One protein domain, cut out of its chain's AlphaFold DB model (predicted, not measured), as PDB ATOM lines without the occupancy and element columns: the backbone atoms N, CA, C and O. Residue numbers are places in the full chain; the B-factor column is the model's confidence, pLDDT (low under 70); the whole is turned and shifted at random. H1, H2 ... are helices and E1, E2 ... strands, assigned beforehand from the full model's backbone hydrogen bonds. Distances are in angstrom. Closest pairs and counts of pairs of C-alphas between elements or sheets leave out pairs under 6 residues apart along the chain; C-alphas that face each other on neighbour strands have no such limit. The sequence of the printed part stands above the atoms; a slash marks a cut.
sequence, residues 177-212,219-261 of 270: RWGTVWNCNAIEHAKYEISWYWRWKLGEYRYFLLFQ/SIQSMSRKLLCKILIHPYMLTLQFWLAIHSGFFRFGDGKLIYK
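What this domain is: This is residues 177 to 212 and 219 to 261 of the 270 residues of an uncharacterized protein of Providencia rettgeri (UniProt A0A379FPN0). One long helix, H1, runs through the middle; H4 crosses it, H3 runs back beside its last part, and the small hairpin of E2 and E3 packs on its first part. Residues 177 to 183, with E1, stick out as an arm at one end, and the short helix H2 sits beside H3 toward the other. The printed part has 79 residues, with four named helices and three named strands in the order E1, H1, H2, H3, H4, E2, E3; the sheet, E2 - E3, is antiparallel. The class is mostly helix. The whole is loose, with a radius of gyration of the C-alphas of 15.1 A, and only just elongated, spanning 50 by 25 by 19 A.

Where its parts are: E1 is residues 180 to 183, with C-alpha 180 at (-40.396, -6.510, -12.864). H1, residues 185 to 201, is the longest helix and measures 24.1 A from C-alpha 185 at (-45.712, 1.357, -0.366) to C-alpha 201. H2 is residues 204 to 207. H3, residues 220 to 233, measures 20.0 A, and H4, residues 235 to 247, measures 18.4 A. E2 is residues 251 to 254, and E3 is residues 257 to 260, ending with C-alpha 260 at (-35.583, 18.354, 2.819).

How they stand to each other: E1 and H1 meet only through their link, and E1 pairs with no named strand. H1 touches H3 with residues 194 to 199 alone, at a shallow tilt of 7 degrees, opposite ways; the closest C-alphas, of Ser 195 and Ile 233, are 5.2 A apart. H2 and H3 only just touch, with 3 pairs of C-alphas within 8 A, the closest being those of Glu 204 and Lys 226, 7.0 A. H1 touches H4 about perpendicular, at 75 degrees, with the C-alphas of Lys 191 and Leu 238 closest, 5.8 A. The hairpin E2 and E3 is antiparallel, with N 252 and O 259 at 2.8 A and N 257 and O 254 at 2.9 A, within hydrogen-bond range. The closest C-alphas of H1 and E3 are those of Ala 190 and Lys 257, 4.6 A apart. H1 and E2 are near each other, with 6 pairs of C-alphas within 10 A. Every O i to N i+4 pair is within hydrogen-bond range in H1, H3 and H4; H2 is too short for such a pair.

The domain as a whole: The two C-alphas farthest apart are those of Gly 179 and Ser 219, 51.9 A. Residues 213 to 218 are not printed, and C-alphas 212 and 219 are 15.7 A apart across this cut, on the link from H2 to H3. The links that are printed whole are tight. The mean pLDDT of the printed part is 82.7; residues 203 to 212 and residue 219 are under 70.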
ATOM      1  N   ARG A 177     -43.846  -2.983 -13.781       87.56
ATOM      2  CA  ARG A 177     -43.224  -2.080 -14.767       87.56
ATOM      3  C   ARG A 177     -41.823  -2.559 -15.137       87.56
ATOM      4  O   ARG A 177     -41.095  -3.083 -14.303       87.56
ATOM      5  N   TRP A 178     -41.465  -2.368 -16.407       88.88
ATOM      6  CA  TRP A 178     -40.168  -2.762 -16.981       88.88
ATOM      7  C   TRP A 178     -39.815  -4.247 -16.784       88.88
ATOM      8  O   TRP A 178     -38.667  -4.593 -16.555       88.88
ATOM      9  N   GLY A 179     -40.813  -5.133 -16.869       83.62
ATOM     10  CA  GLY A 179     -40.620  -6.581 -16.719       83.62
ATOM     11  C   GLY A 179     -40.621  -7.081 -15.271       83.62
ATOM     12  O   GLY A 179     -40.825  -8.273 -15.065       83.62
ATOM     13  N   THR A 180     -40.528  -6.181 -14.291       87.19
ATOM     14  CA  THR A 180     -40.396  -6.510 -12.864       87.19
ATOM     15  C   THR A 180     -41.590  -5.996 -12.054       87.19
ATOM     16  O   THR A 180     -42.326  -5.101 -12.484       87.19
ATOM     17  N   VAL A 181     -41.821  -6.591 -10.882       89.19
ATOM     18  CA  VAL A 181     -42.846  -6.171  -9.918       89.19
ATOM     19  C   VAL A 181     -42.185  -5.342  -8.819       89.19
ATOM     20  O   VAL A 181     -41.246  -5.795  -8.174       89.19
ATOM     21  N   TRP A 182     -42.661  -4.118  -8.605       90.62
ATOM     22  CA  TRP A 182     -42.077  -3.171  -7.654       90.62
ATOM     23  C   TRP A 182     -43.022  -2.916  -6.489       90.62
ATOM     24  O   TRP A 182     -44.222  -2.739  -6.703       90.62
ATOM     25  N   ASN A 183     -42.474  -2.849  -5.274       92.62
ATOM     26  CA  ASN A 183     -43.240  -2.424  -4.105       92.62
ATOM     27  C   ASN A 183     -43.239  -0.893  -4.034       92.62
ATOM     28  O   ASN A 183     -42.179  -0.266  -3.953       92.62
ATOM     29  N   CYS A 184     -44.423  -0.294  -4.053       92.19
ATOM     30  CA  CYS A 184     -44.624   1.150  -4.068       92.19
ATOM     31  C   CYS A 184     -45.193   1.690  -2.748       92.19
ATOM     32  O   CYS A 184     -45.622   2.843  -2.719       92.19
ATOM     33  N   ASN A 185     -45.172   0.913  -1.655       92.88
ATOM     34  CA  ASN A 185     -45.712   1.357  -0.366       92.88
ATOM     35  C   ASN A 185     -45.053   2.647   0.109       92.88
ATOM     36  O   ASN A 185     -45.750   3.578   0.490       92.88
ATOM     37  N   ALA A 186     -43.722   2.741   0.059       92.12
ATOM     38  CA  ALA A 186     -43.019   3.941   0.508       92.12
ATOM     39  C   ALA A 186     -43.406   5.177  -0.331       92.12
ATOM     40  O   ALA A 186     -43.525   6.279   0.200       92.12
ATOM     41  N   ILE A 187     -43.660   5.000  -1.633       92.38
ATOM     42  CA  ILE A 187     -44.156   6.076  -2.503       92.38
ATOM     43  C   ILE A 187     -45.573   6.482  -2.086       92.38
ATOM     44  O   ILE A 187     -45.872   7.674  -2.014       92.38
ATOM     45  N   GLU A 188     -46.454   5.520  -1.804       92.94
ATOM     46  CA  GLU A 188     -47.801   5.818  -1.315       92.94
ATOM     47  C   GLU A 188     -47.791   6.498   0.053       92.94
ATOM     48  O   GLU A 188     -48.451   7.520   0.214       92.94
ATOM     49  N   HIS A 189     -46.994   6.014   1.006       92.38
ATOM     50  CA  HIS A 189     -46.816   6.650   2.309       92.38
ATOM     51  C   HIS A 189     -46.335   8.094   2.170       92.38
ATOM     52  O   HIS A 189     -46.932   8.986   2.768       92.38
ATOM     53  N   ALA A 190     -45.364   8.362   1.292       92.81
ATOM     54  CA  ALA A 190     -44.914   9.728   1.036       92.81
ATOM     55  C   ALA A 190     -46.032  10.612   0.452       92.81
ATOM     56  O   ALA A 190     -46.149  11.784   0.809       92.81
ATOM     57  N   LYS A 191     -46.895  10.067  -0.416       92.81
ATOM     58  CA  LYS A 191     -48.077  10.791  -0.916       92.81
ATOM     59  C   LYS A 191     -49.111  11.037   0.184       92.81
ATOM     60  O   LYS A 191     -49.698  12.117   0.217       92.81
ATOM     61  N   TYR A 192     -49.320  10.078   1.087       91.31
ATOM     62  CA  TYR A 192     -50.189  10.261   2.250       91.31
ATOM     63  C   TYR A 192     -49.648  11.336   3.198       91.31
ATOM     64  O   TYR A 192     -50.428  12.151   3.674       91.31
ATOM     65  N   GLU A 193     -48.334  11.410   3.410       91.06
ATOM     66  CA  GLU A 193     -47.690  12.487   4.178       91.06
ATOM     67  C   GLU A 193     -47.925  13.866   3.536       91.06
ATOM     68  O   GLU A 193     -48.342  14.800   4.221       91.06
ATOM     69  N   ILE A 194     -47.767  13.998   2.209       90.56
ATOM     70  CA  ILE A 194     -48.108  15.242   1.483       90.56
ATOM     71  C   ILE A 194     -49.592  15.586   1.674       90.56
ATOM     72  O   ILE A 194     -49.944  16.738   1.932       90.56
ATOM     73  N   SER A 195     -50.472  14.589   1.567       90.50
ATOM     74  CA  SER A 195     -51.903  14.770   1.813       90.50
ATOM     75  C   SER A 195     -52.154  15.289   3.229       90.50
ATOM     76  O   SER A 195     -52.863  16.280   3.399       90.50
ATOM     77  N   TRP A 196     -51.569  14.659   4.250       88.19
ATOM     78  CA  TRP A 196     -51.709  15.079   5.643       88.19
ATOM     79  C   TRP A 196     -51.177  16.487   5.886       88.19
ATOM     80  O   TRP A 196     -51.836  17.267   6.577       88.19
ATOM     81  N   TYR A 197     -50.054  16.851   5.265       89.44
ATOM     82  CA  TYR A 197     -49.522  18.210   5.315       89.44
ATOM     83  C   TYR A 197     -50.550  19.243   4.835       89.44
ATOM     84  O   TYR A 197     -50.796  20.232   5.527       89.44
ATOM     85  N   TRP A 198     -51.201  19.010   3.690       88.75
ATOM     86  CA  TRP A 198     -52.224  19.928   3.179       88.75
ATOM     87  C   TRP A 198     -53.475  19.964   4.048       88.75
ATOM     88  O   TRP A 198     -53.968  21.059   4.333       88.75
ATOM     89  N   ARG A 199     -53.931  18.802   4.537       85.19
ATOM     90  CA  ARG A 199     -55.047  18.715   5.494       85.19
ATOM     91  C   ARG A 199     -54.783  19.551   6.735       85.19
ATOM     92  O   ARG A 199     -55.651  20.300   7.176       85.19
ATOM     93  N   TRP A 200     -53.581  19.445   7.290       84.44
ATOM     94  CA  TRP A 200     -53.187  20.195   8.473       84.44
ATOM     95  C   TRP A 200     -53.052  21.694   8.175       84.44
ATOM     96  O   TRP A 200     -53.687  22.513   8.840       84.44
ATOM     97  N   LYS A 201     -52.308  22.062   7.125       85.06
ATOM     98  CA  LYS A 201     -52.019  23.460   6.766       85.06
ATOM     99  C   LYS A 201     -53.263  24.259   6.381       85.06
ATOM    100  O   LYS A 201     -53.369  25.434   6.718       85.06
ATOM    101  N   LEU A 202     -54.202  23.636   5.671       81.94
ATOM    102  CA  LEU A 202     -55.456  24.271   5.251       81.94
ATOM    103  C   LEU A 202     -56.587  24.075   6.271       81.94
ATOM    104  O   LEU A 202     -57.684  24.605   6.086       81.94
ATOM    105  N   GLY A 203     -56.295  23.394   7.383       64.56
ATOM    106  CA  GLY A 203     -57.157  23.319   8.555       64.56
ATOM    107  C   GLY A 203     -58.318  22.340   8.434       64.56
ATOM    108  O   GLY A 203     -59.290  22.506   9.166       64.56
ATOM    109  N   GLU A 204     -58.242  21.326   7.564       63.84
ATOM    110  CA  GLU A 204     -59.296  20.320   7.362       63.84
ATOM    111  C   GLU A 204     -59.806  19.777   8.708       63.84
ATOM    112  O   GLU A 204     -61.002  19.792   8.959       63.84
ATOM    113  N   TYR A 205     -58.917  19.478   9.656       57.66
ATOM    114  CA  TYR A 205     -59.288  18.999  10.994       57.66
ATOM    115  C   TYR A 205     -60.104  19.976  11.850       57.66
ATOM    116  O   TYR A 205     -60.945  19.539  12.629       57.66
ATOM    117  N   ARG A 206     -59.906  21.294  11.712       52.88
ATOM    118  CA  ARG A 206     -60.727  22.294  12.420       52.88
ATOM    119  C   ARG A 206     -62.100  22.481  11.777       52.88
ATOM    120  O   ARG A 206     -63.009  22.935  12.455       52.88
ATOM    121  N   TYR A 207     -62.242  22.153  10.492       50.03
ATOM    122  CA  TYR A 207     -63.469  22.369   9.714       50.03
ATOM    123  C   TYR A 207     -64.266  21.078   9.432       50.03
ATOM    124  O   TYR A 207     -65.391  21.167   8.944       50.03
ATOM    125  N   PHE A 208     -63.697  19.898   9.713       50.66
ATOM    126  CA  PHE A 208     -64.287  18.568   9.485       50.66
ATOM    127  C   PHE A 208     -64.417  17.714  10.757       50.66
ATOM    128  O   PHE A 208     -64.759  16.537  10.657       50.66
ATOM    129  N   LEU A 209     -64.172  18.267  11.953       49.62
ATOM    130  CA  LEU A 209     -64.550  17.586  13.194       49.62
ATOM    131  C   LEU A 209     -66.057  17.289  13.150       49.62
ATOM    132  O   LEU A 209     -66.878  18.185  13.329       49.62
ATOM    133  N   LEU A 210     -66.401  16.012  12.957       48.22
ATOM    134  CA  LEU A 210     -67.762  15.462  13.052       48.22
ATOM    135  C   LEU A 210     -68.423  15.743  14.420       48.22
ATOM    136  O   LEU A 210     -69.625  15.572  14.565       48.22
ATOM    137  N   PHE A 211     -67.645  16.218  15.400       46.94
ATOM    138  CA  PHE A 211     -68.077  16.575  16.751       46.94
ATOM    139  C   PHE A 211     -68.285  18.081  16.988       46.94
ATOM    140  O   PHE A 211     -68.555  18.481  18.119       46.94
ATOM    141  N   GLN A 212     -68.188  18.948  15.972       47.50
ATOM    142  CA  GLN A 212     -68.645  20.333  16.130       47.50
ATOM    143  C   GLN A 212     -70.156  20.424  15.895       47.50
ATOM    144  O   GLN A 212     -70.621  20.607  14.776       47.50
ATOM    145  N   SER A 219     -67.372  30.857   6.569       69.44
ATOM    146  CA  SER A 219     -66.843  32.037   5.875       69.44
ATOM    147  C   SER A 219     -66.400  31.655   4.457       69.44
ATOM    148  O   SER A 219     -65.877  30.556   4.248       69.44
ATOM    149  N   ILE A 220     -66.536  32.563   3.487       72.00
ATOM    150  CA  ILE A 220     -66.062  32.380   2.100       72.00
ATOM    151  C   ILE A 220     -64.587  31.937   2.080       72.00
ATOM    152  O   ILE A 220     -64.208  31.059   1.306       72.00
ATOM    153  N   GLN A 221     -63.771  32.444   3.011       73.44
ATOM    154  CA  GLN A 221     -62.367  32.055   3.164       73.44
ATOM    155  C   GLN A 221     -62.184  30.600   3.632       73.44
ATOM    156  O   GLN A 221     -61.215  29.938   3.270       73.44
ATOM    157  N   SER A 222     -63.109  30.078   4.439       72.88
ATOM    158  CA  SER A 222     -63.095  28.665   4.840       72.88
ATOM    159  C   SER A 222     -63.542  27.748   3.697       72.88
ATOM    160  O   SER A 222     -62.972  26.673   3.516       72.88
ATOM    161  N   MET A 223     -64.485  28.205   2.865       75.62
ATOM    162  CA  MET A 223     -64.926  27.475   1.676       75.62
ATOM    163  C   MET A 223     -63.817  27.400   0.614       75.62
ATOM    164  O   MET A 223     -63.572  26.328   0.061       75.62
ATOM    165  N   SER A 224     -63.090  28.499   0.380       80.31
ATOM    166  CA  SER A 224     -61.967  28.514  -0.565       80.31
ATOM    167  C   SER A 224     -60.810  27.627  -0.097       80.31
ATOM    168  O   SER A 224     -60.310  26.825  -0.883       80.31
ATOM    169  N   ARG A 225     -60.440  27.670   1.194       80.69
ATOM    170  CA  ARG A 225     -59.436  26.758   1.780       80.69
ATOM    171  C   ARG A 225     -59.832  25.292   1.628       80.69
ATOM    172  O   ARG A 225     -58.992  24.475   1.265       80.69
ATOM    173  N   LYS A 226     -61.109  24.963   1.846       79.31
ATOM    174  CA  LYS A 226     -61.648  23.605   1.678       79.31
ATOM    175  C   LYS A 226     -61.582  23.129   0.226       79.31
ATOM    176  O   LYS A 226     -61.186  21.991  -0.016       79.31
ATOM    177  N   LEU A 227     -61.936  23.983  -0.735       83.69
ATOM    178  CA  LEU A 227     -61.828  23.661  -2.161       83.69
ATOM    179  C   LEU A 227     -60.366  23.435  -2.568       83.69
ATOM    180  O   LEU A 227     -60.050  22.436  -3.210       83.69
ATOM    181  N   LEU A 228     -59.475  24.320  -2.128       86.50
ATOM    182  CA  LEU A 228     -58.042  24.237  -2.397       86.50
ATOM    183  C   LEU A 228     -57.441  22.952  -1.795       86.50
ATOM    184  O   LEU A 228     -56.698  22.243  -2.468       86.50
ATOM    185  N   CYS A 229     -57.847  22.587  -0.575       85.50
ATOM    186  CA  CYS A 229     -57.445  21.342   0.084       85.50
ATOM    187  C   CYS A 229     -57.874  20.108  -0.722       85.50
ATOM    188  O   CYS A 229     -57.050  19.244  -1.016       85.50
ATOM    189  N   LYS A 230     -59.136  20.067  -1.175       85.12
ATOM    190  CA  LYS A 230     -59.645  18.981  -2.031       85.12
ATOM    191  C   LYS A 230     -58.849  18.834  -3.325       85.12
ATOM    192  O   LYS A 230     -58.559  17.710  -3.727       85.12
ATOM    193  N   ILE A 231     -58.489  19.947  -3.966       89.19
ATOM    194  CA  ILE A 231     -57.685  19.931  -5.193       89.19
ATOM    195  C   ILE A 231     -56.287  19.376  -4.897       89.19
ATOM    196  O   ILE A 231     -55.833  18.469  -5.588       89.19
ATOM    197  N   LEU A 232     -55.616  19.864  -3.852       88.94
ATOM    198  CA  LEU A 232     -54.242  19.460  -3.536       88.94
ATOM    199  C   LEU A 232     -54.116  18.015  -3.038       88.94
ATOM    200  O   LEU A 232     -53.075  17.398  -3.262       88.94
ATOM    201  N   ILE A 233     -55.159  17.471  -2.409       89.44
ATOM    202  CA  ILE A 233     -55.221  16.077  -1.935       89.44
ATOM    203  C   ILE A 233     -55.706  15.119  -3.035       89.44
ATOM    204  O   ILE A 233     -55.637  13.900  -2.880       89.44
ATOM    205  N   HIS A 234     -56.162  15.633  -4.179       91.12
ATOM    206  CA  HIS A 234     -56.601  14.782  -5.279       91.12
ATOM    207  C   HIS A 234     -55.469  13.823  -5.720       91.12
ATOM    208  O   HIS A 234     -54.333  14.276  -5.888       91.12
ATOM    209  N   PRO A 235     -55.726  12.520  -5.972       89.19
ATOM    210  CA  PRO A 235     -54.674  11.523  -6.234       89.19
ATOM    211  C   PRO A 235     -53.691  11.890  -7.359       89.19
ATOM    212  O   PRO A 235     -52.482  11.642  -7.256       89.19
ATOM    213  N   TYR A 236     -54.192  12.520  -8.428       91.00
ATOM    214  CA  TYR A 236     -53.355  13.026  -9.523       91.00
ATOM    215  C   TYR A 236     -52.459  14.186  -9.083       91.00
ATOM    216  O   TYR A 236     -51.275  14.196  -9.415       91.00
ATOM    217  N   MET A 237     -52.988  15.113  -8.280       91.62
ATOM    218  CA  MET A 237     -52.225  16.248  -7.759       91.62
ATOM    219  C   MET A 237     -51.165  15.796  -6.759       91.62
ATOM    220  O   MET A 237     -50.040  16.277  -6.836       91.62
ATOM    221  N   LEU A 238     -51.464  14.832  -5.883       91.94
ATOM    222  CA  LEU A 238     -50.465  14.240  -4.983       91.94
ATOM    223  C   LEU A 238     -49.342  13.548  -5.758       91.94
ATOM    224  O   LEU A 238     -48.170  13.668  -5.411       91.94
ATOM    225  N   THR A 239     -49.689  12.840  -6.835       91.88
ATOM    226  CA  THR A 239     -48.695  12.190  -7.695       91.88
ATOM    227  C   THR A 239     -47.817  13.219  -8.407       91.88
ATOM    228  O   THR A 239     -46.599  13.060  -8.416       91.88
ATOM    229  N   LEU A 240     -48.409  14.287  -8.946       92.12
ATOM    230  CA  LEU A 240     -47.677  15.383  -9.581       92.12
ATOM    231  C   LEU A 240     -46.751  16.094  -8.585       92.12
ATOM    232  O   LEU A 240     -45.565  16.245  -8.862       92.12
ATOM    233  N   GLN A 241     -47.255  16.454  -7.404       92.75
ATOM    234  CA  GLN A 241     -46.466  17.083  -6.342       92.75
ATOM    235  C   GLN A 241     -45.298  16.203  -5.889       92.75
ATOM    236  O   GLN A 241     -44.187  16.701  -5.737       92.75
ATOM    237  N   PHE A 242     -45.529  14.899  -5.717       92.88
ATOM    238  CA  PHE A 242     -44.482  13.949  -5.352       92.88
ATOM    239  C   PHE A 242     -43.355  13.923  -6.392       92.88
ATOM    240  O   PHE A 242     -42.189  14.092  -6.037       92.88
ATOM    241  N   TRP A 243     -43.685  13.759  -7.677       92.06
ATOM    242  CA  TRP A 243     -42.665  13.714  -8.728       92.06
ATOM    243  C   TRP A 243     -41.950  15.055  -8.884       92.06
ATOM    244  O   TRP A 243     -40.725  15.071  -8.961       92.06
ATOM    245  N   LEU A 244     -42.672  16.179  -8.836       91.62
ATOM    246  CA  LEU A 244     -42.049  17.505  -8.842       91.62
ATOM    247  C   LEU A 244     -41.072  17.671  -7.672       91.62
ATOM    248  O   LEU A 244     -39.959  18.144  -7.882       91.62
ATOM    249  N   ALA A 245     -41.434  17.230  -6.465       89.81
ATOM    250  CA  ALA A 245     -40.553  17.307  -5.303       89.81
ATOM    251  C   ALA A 245     -39.268  16.487  -5.497       89.81
ATOM    252  O   ALA A 245     -38.178  16.994  -5.230       89.81
ATOM    253  N   ILE A 246     -39.372  15.262  -6.020       88.75
ATOM    254  CA  ILE A 246     -38.206  14.414  -6.305       88.75
ATOM    255  C   ILE A 246     -37.321  15.017  -7.405       88.75
ATOM    256  O   ILE A 246     -36.105  15.114  -7.230       88.75
ATOM    257  N   HIS A 247     -37.911  15.448  -8.522       88.12
ATOM    258  CA  HIS A 247     -37.160  15.971  -9.667       88.12
ATOM    259  C   HIS A 247     -36.578  17.361  -9.427       88.12
ATOM    260  O   HIS A 247     -35.531  17.675  -9.985       88.12
ATOM    261  N   SER A 248     -37.190  18.162  -8.551       86.88
ATOM    262  CA  SER A 248     -36.634  19.453  -8.131       86.88
ATOM    263  C   SER A 248     -35.276  19.321  -7.434       86.88
ATOM    264  O   SER A 248     -34.539  20.293  -7.319       86.88
ATOM    265  N   GLY A 249     -34.939  18.128  -6.930       83.12
ATOM    266  CA  GLY A 249     -33.680  17.866  -6.250       83.12
ATOM    267  C   GLY A 249     -33.573  18.471  -4.846       83.12
ATOM    268  O   GLY A 249     -32.591  18.176  -4.168       83.12
ATOM    269  N   PHE A 250     -34.557  19.246  -4.375       83.81
ATOM    270  CA  PHE A 250     -34.590  19.795  -3.010       83.81
ATOM    271  C   PHE A 250     -34.937  18.746  -1.949       83.81
ATOM    272  O   PHE A 250     -34.506  18.848  -0.797       83.81
ATOM    273  N   PHE A 251     -35.689  17.717  -2.344       85.69
ATOM    274  CA  PHE A 251     -36.131  16.643  -1.464       85.69
ATOM    275  C   PHE A 251     -35.415  15.335  -1.789       85.69
ATOM    276  O   PHE A 251     -35.162  14.998  -2.947       85.69
ATOM    277  N   ARG A 252     -35.093  14.578  -0.744       86.50
ATOM    278  CA  ARG A 252     -34.638  13.195  -0.831       86.50
ATOM    279  C   ARG A 252     -35.790  12.275  -0.445       86.50
ATOM    280  O   ARG A 252     -36.501  12.535   0.522       86.50
ATOM    281  N   PHE A 253     -35.943  11.187  -1.190       88.50
ATOM    282  CA  PHE A 253     -36.859  10.118  -0.826       88.50
ATOM    283  C   PHE A 253     -36.263   9.307   0.331       88.50
ATOM    284  O   PHE A 253     -35.159   8.772   0.213       88.50
ATOM    285  N   GLY A 254     -36.964   9.307   1.461       83.50
ATOM    286  CA  GLY A 254     -36.736   8.459   2.625       83.50
ATOM    287  C   GLY A 254     -37.872   7.446   2.761       83.50
ATOM    288  O   GLY A 254     -38.905   7.588   2.111       83.50
ATOM    289  N   ASP A 255     -37.686   6.439   3.609       85.50
ATOM    290  CA  ASP A 255     -38.640   5.349   3.849       85.50
ATOM    291  C   ASP A 255     -40.044   5.865   4.223       85.50
ATOM    292  O   ASP A 255     -40.331   6.188   5.374       85.50
ATOM    293  N   GLY A 256     -40.898   6.043   3.212       82.88
ATOM    294  CA  GLY A 256     -42.235   6.615   3.351       82.88
ATOM    295  C   GLY A 256     -42.313   8.139   3.502       82.88
ATOM    296  O   GLY A 256     -43.409   8.643   3.726       82.88
ATOM    297  N   LYS A 257     -41.207   8.894   3.392       88.44
ATOM    298  CA  LYS A 257     -41.174  10.349   3.671       88.44
ATOM    299  C   LYS A 257     -40.321  11.135   2.674       88.44
ATOM    300  O   LYS A 257     -39.310  10.648   2.179       88.44
ATOM    301  N   LEU A 258     -40.695  12.390   2.419       85.88
ATOM    302  CA  LEU A 258     -39.856  13.348   1.690       85.88
ATOM    303  C   LEU A 258     -39.058  14.192   2.684       85.88
ATOM    304  O   LEU A 258     -39.634  14.906   3.500       85.88
ATOM    305  N   ILE A 259     -37.729  14.111   2.614       85.69
ATOM    306  CA  ILE A 259     -36.817  14.798   3.535       85.69
ATOM    307  C   ILE A 259     -36.162  15.969   2.804       85.69
ATOM    308  O   ILE A 259     -35.577  15.787   1.736       85.69
ATOM    309  N   TYR A 260     -36.242  17.171   3.373       83.69
ATOM    310  CA  TYR A 260     -35.583  18.354   2.819       83.69
ATOM    311  C   TYR A 260     -34.064  18.276   3.023       83.69
ATOM    312  O   TYR A 260     -33.603  18.066   4.148       83.69
ATOM    313  N   LYS A 261     -33.272  18.450   1.955       77.44
ATOM    314  CA  LYS A 261     -31.818  18.196   1.989       77.44
ATOM    315  C   LYS A 261     -31.032  19.056   2.989       77.44
ATOM    316  O   LYS A 261     -30.028  18.581   3.508       77.44
TER     317      LYS A 261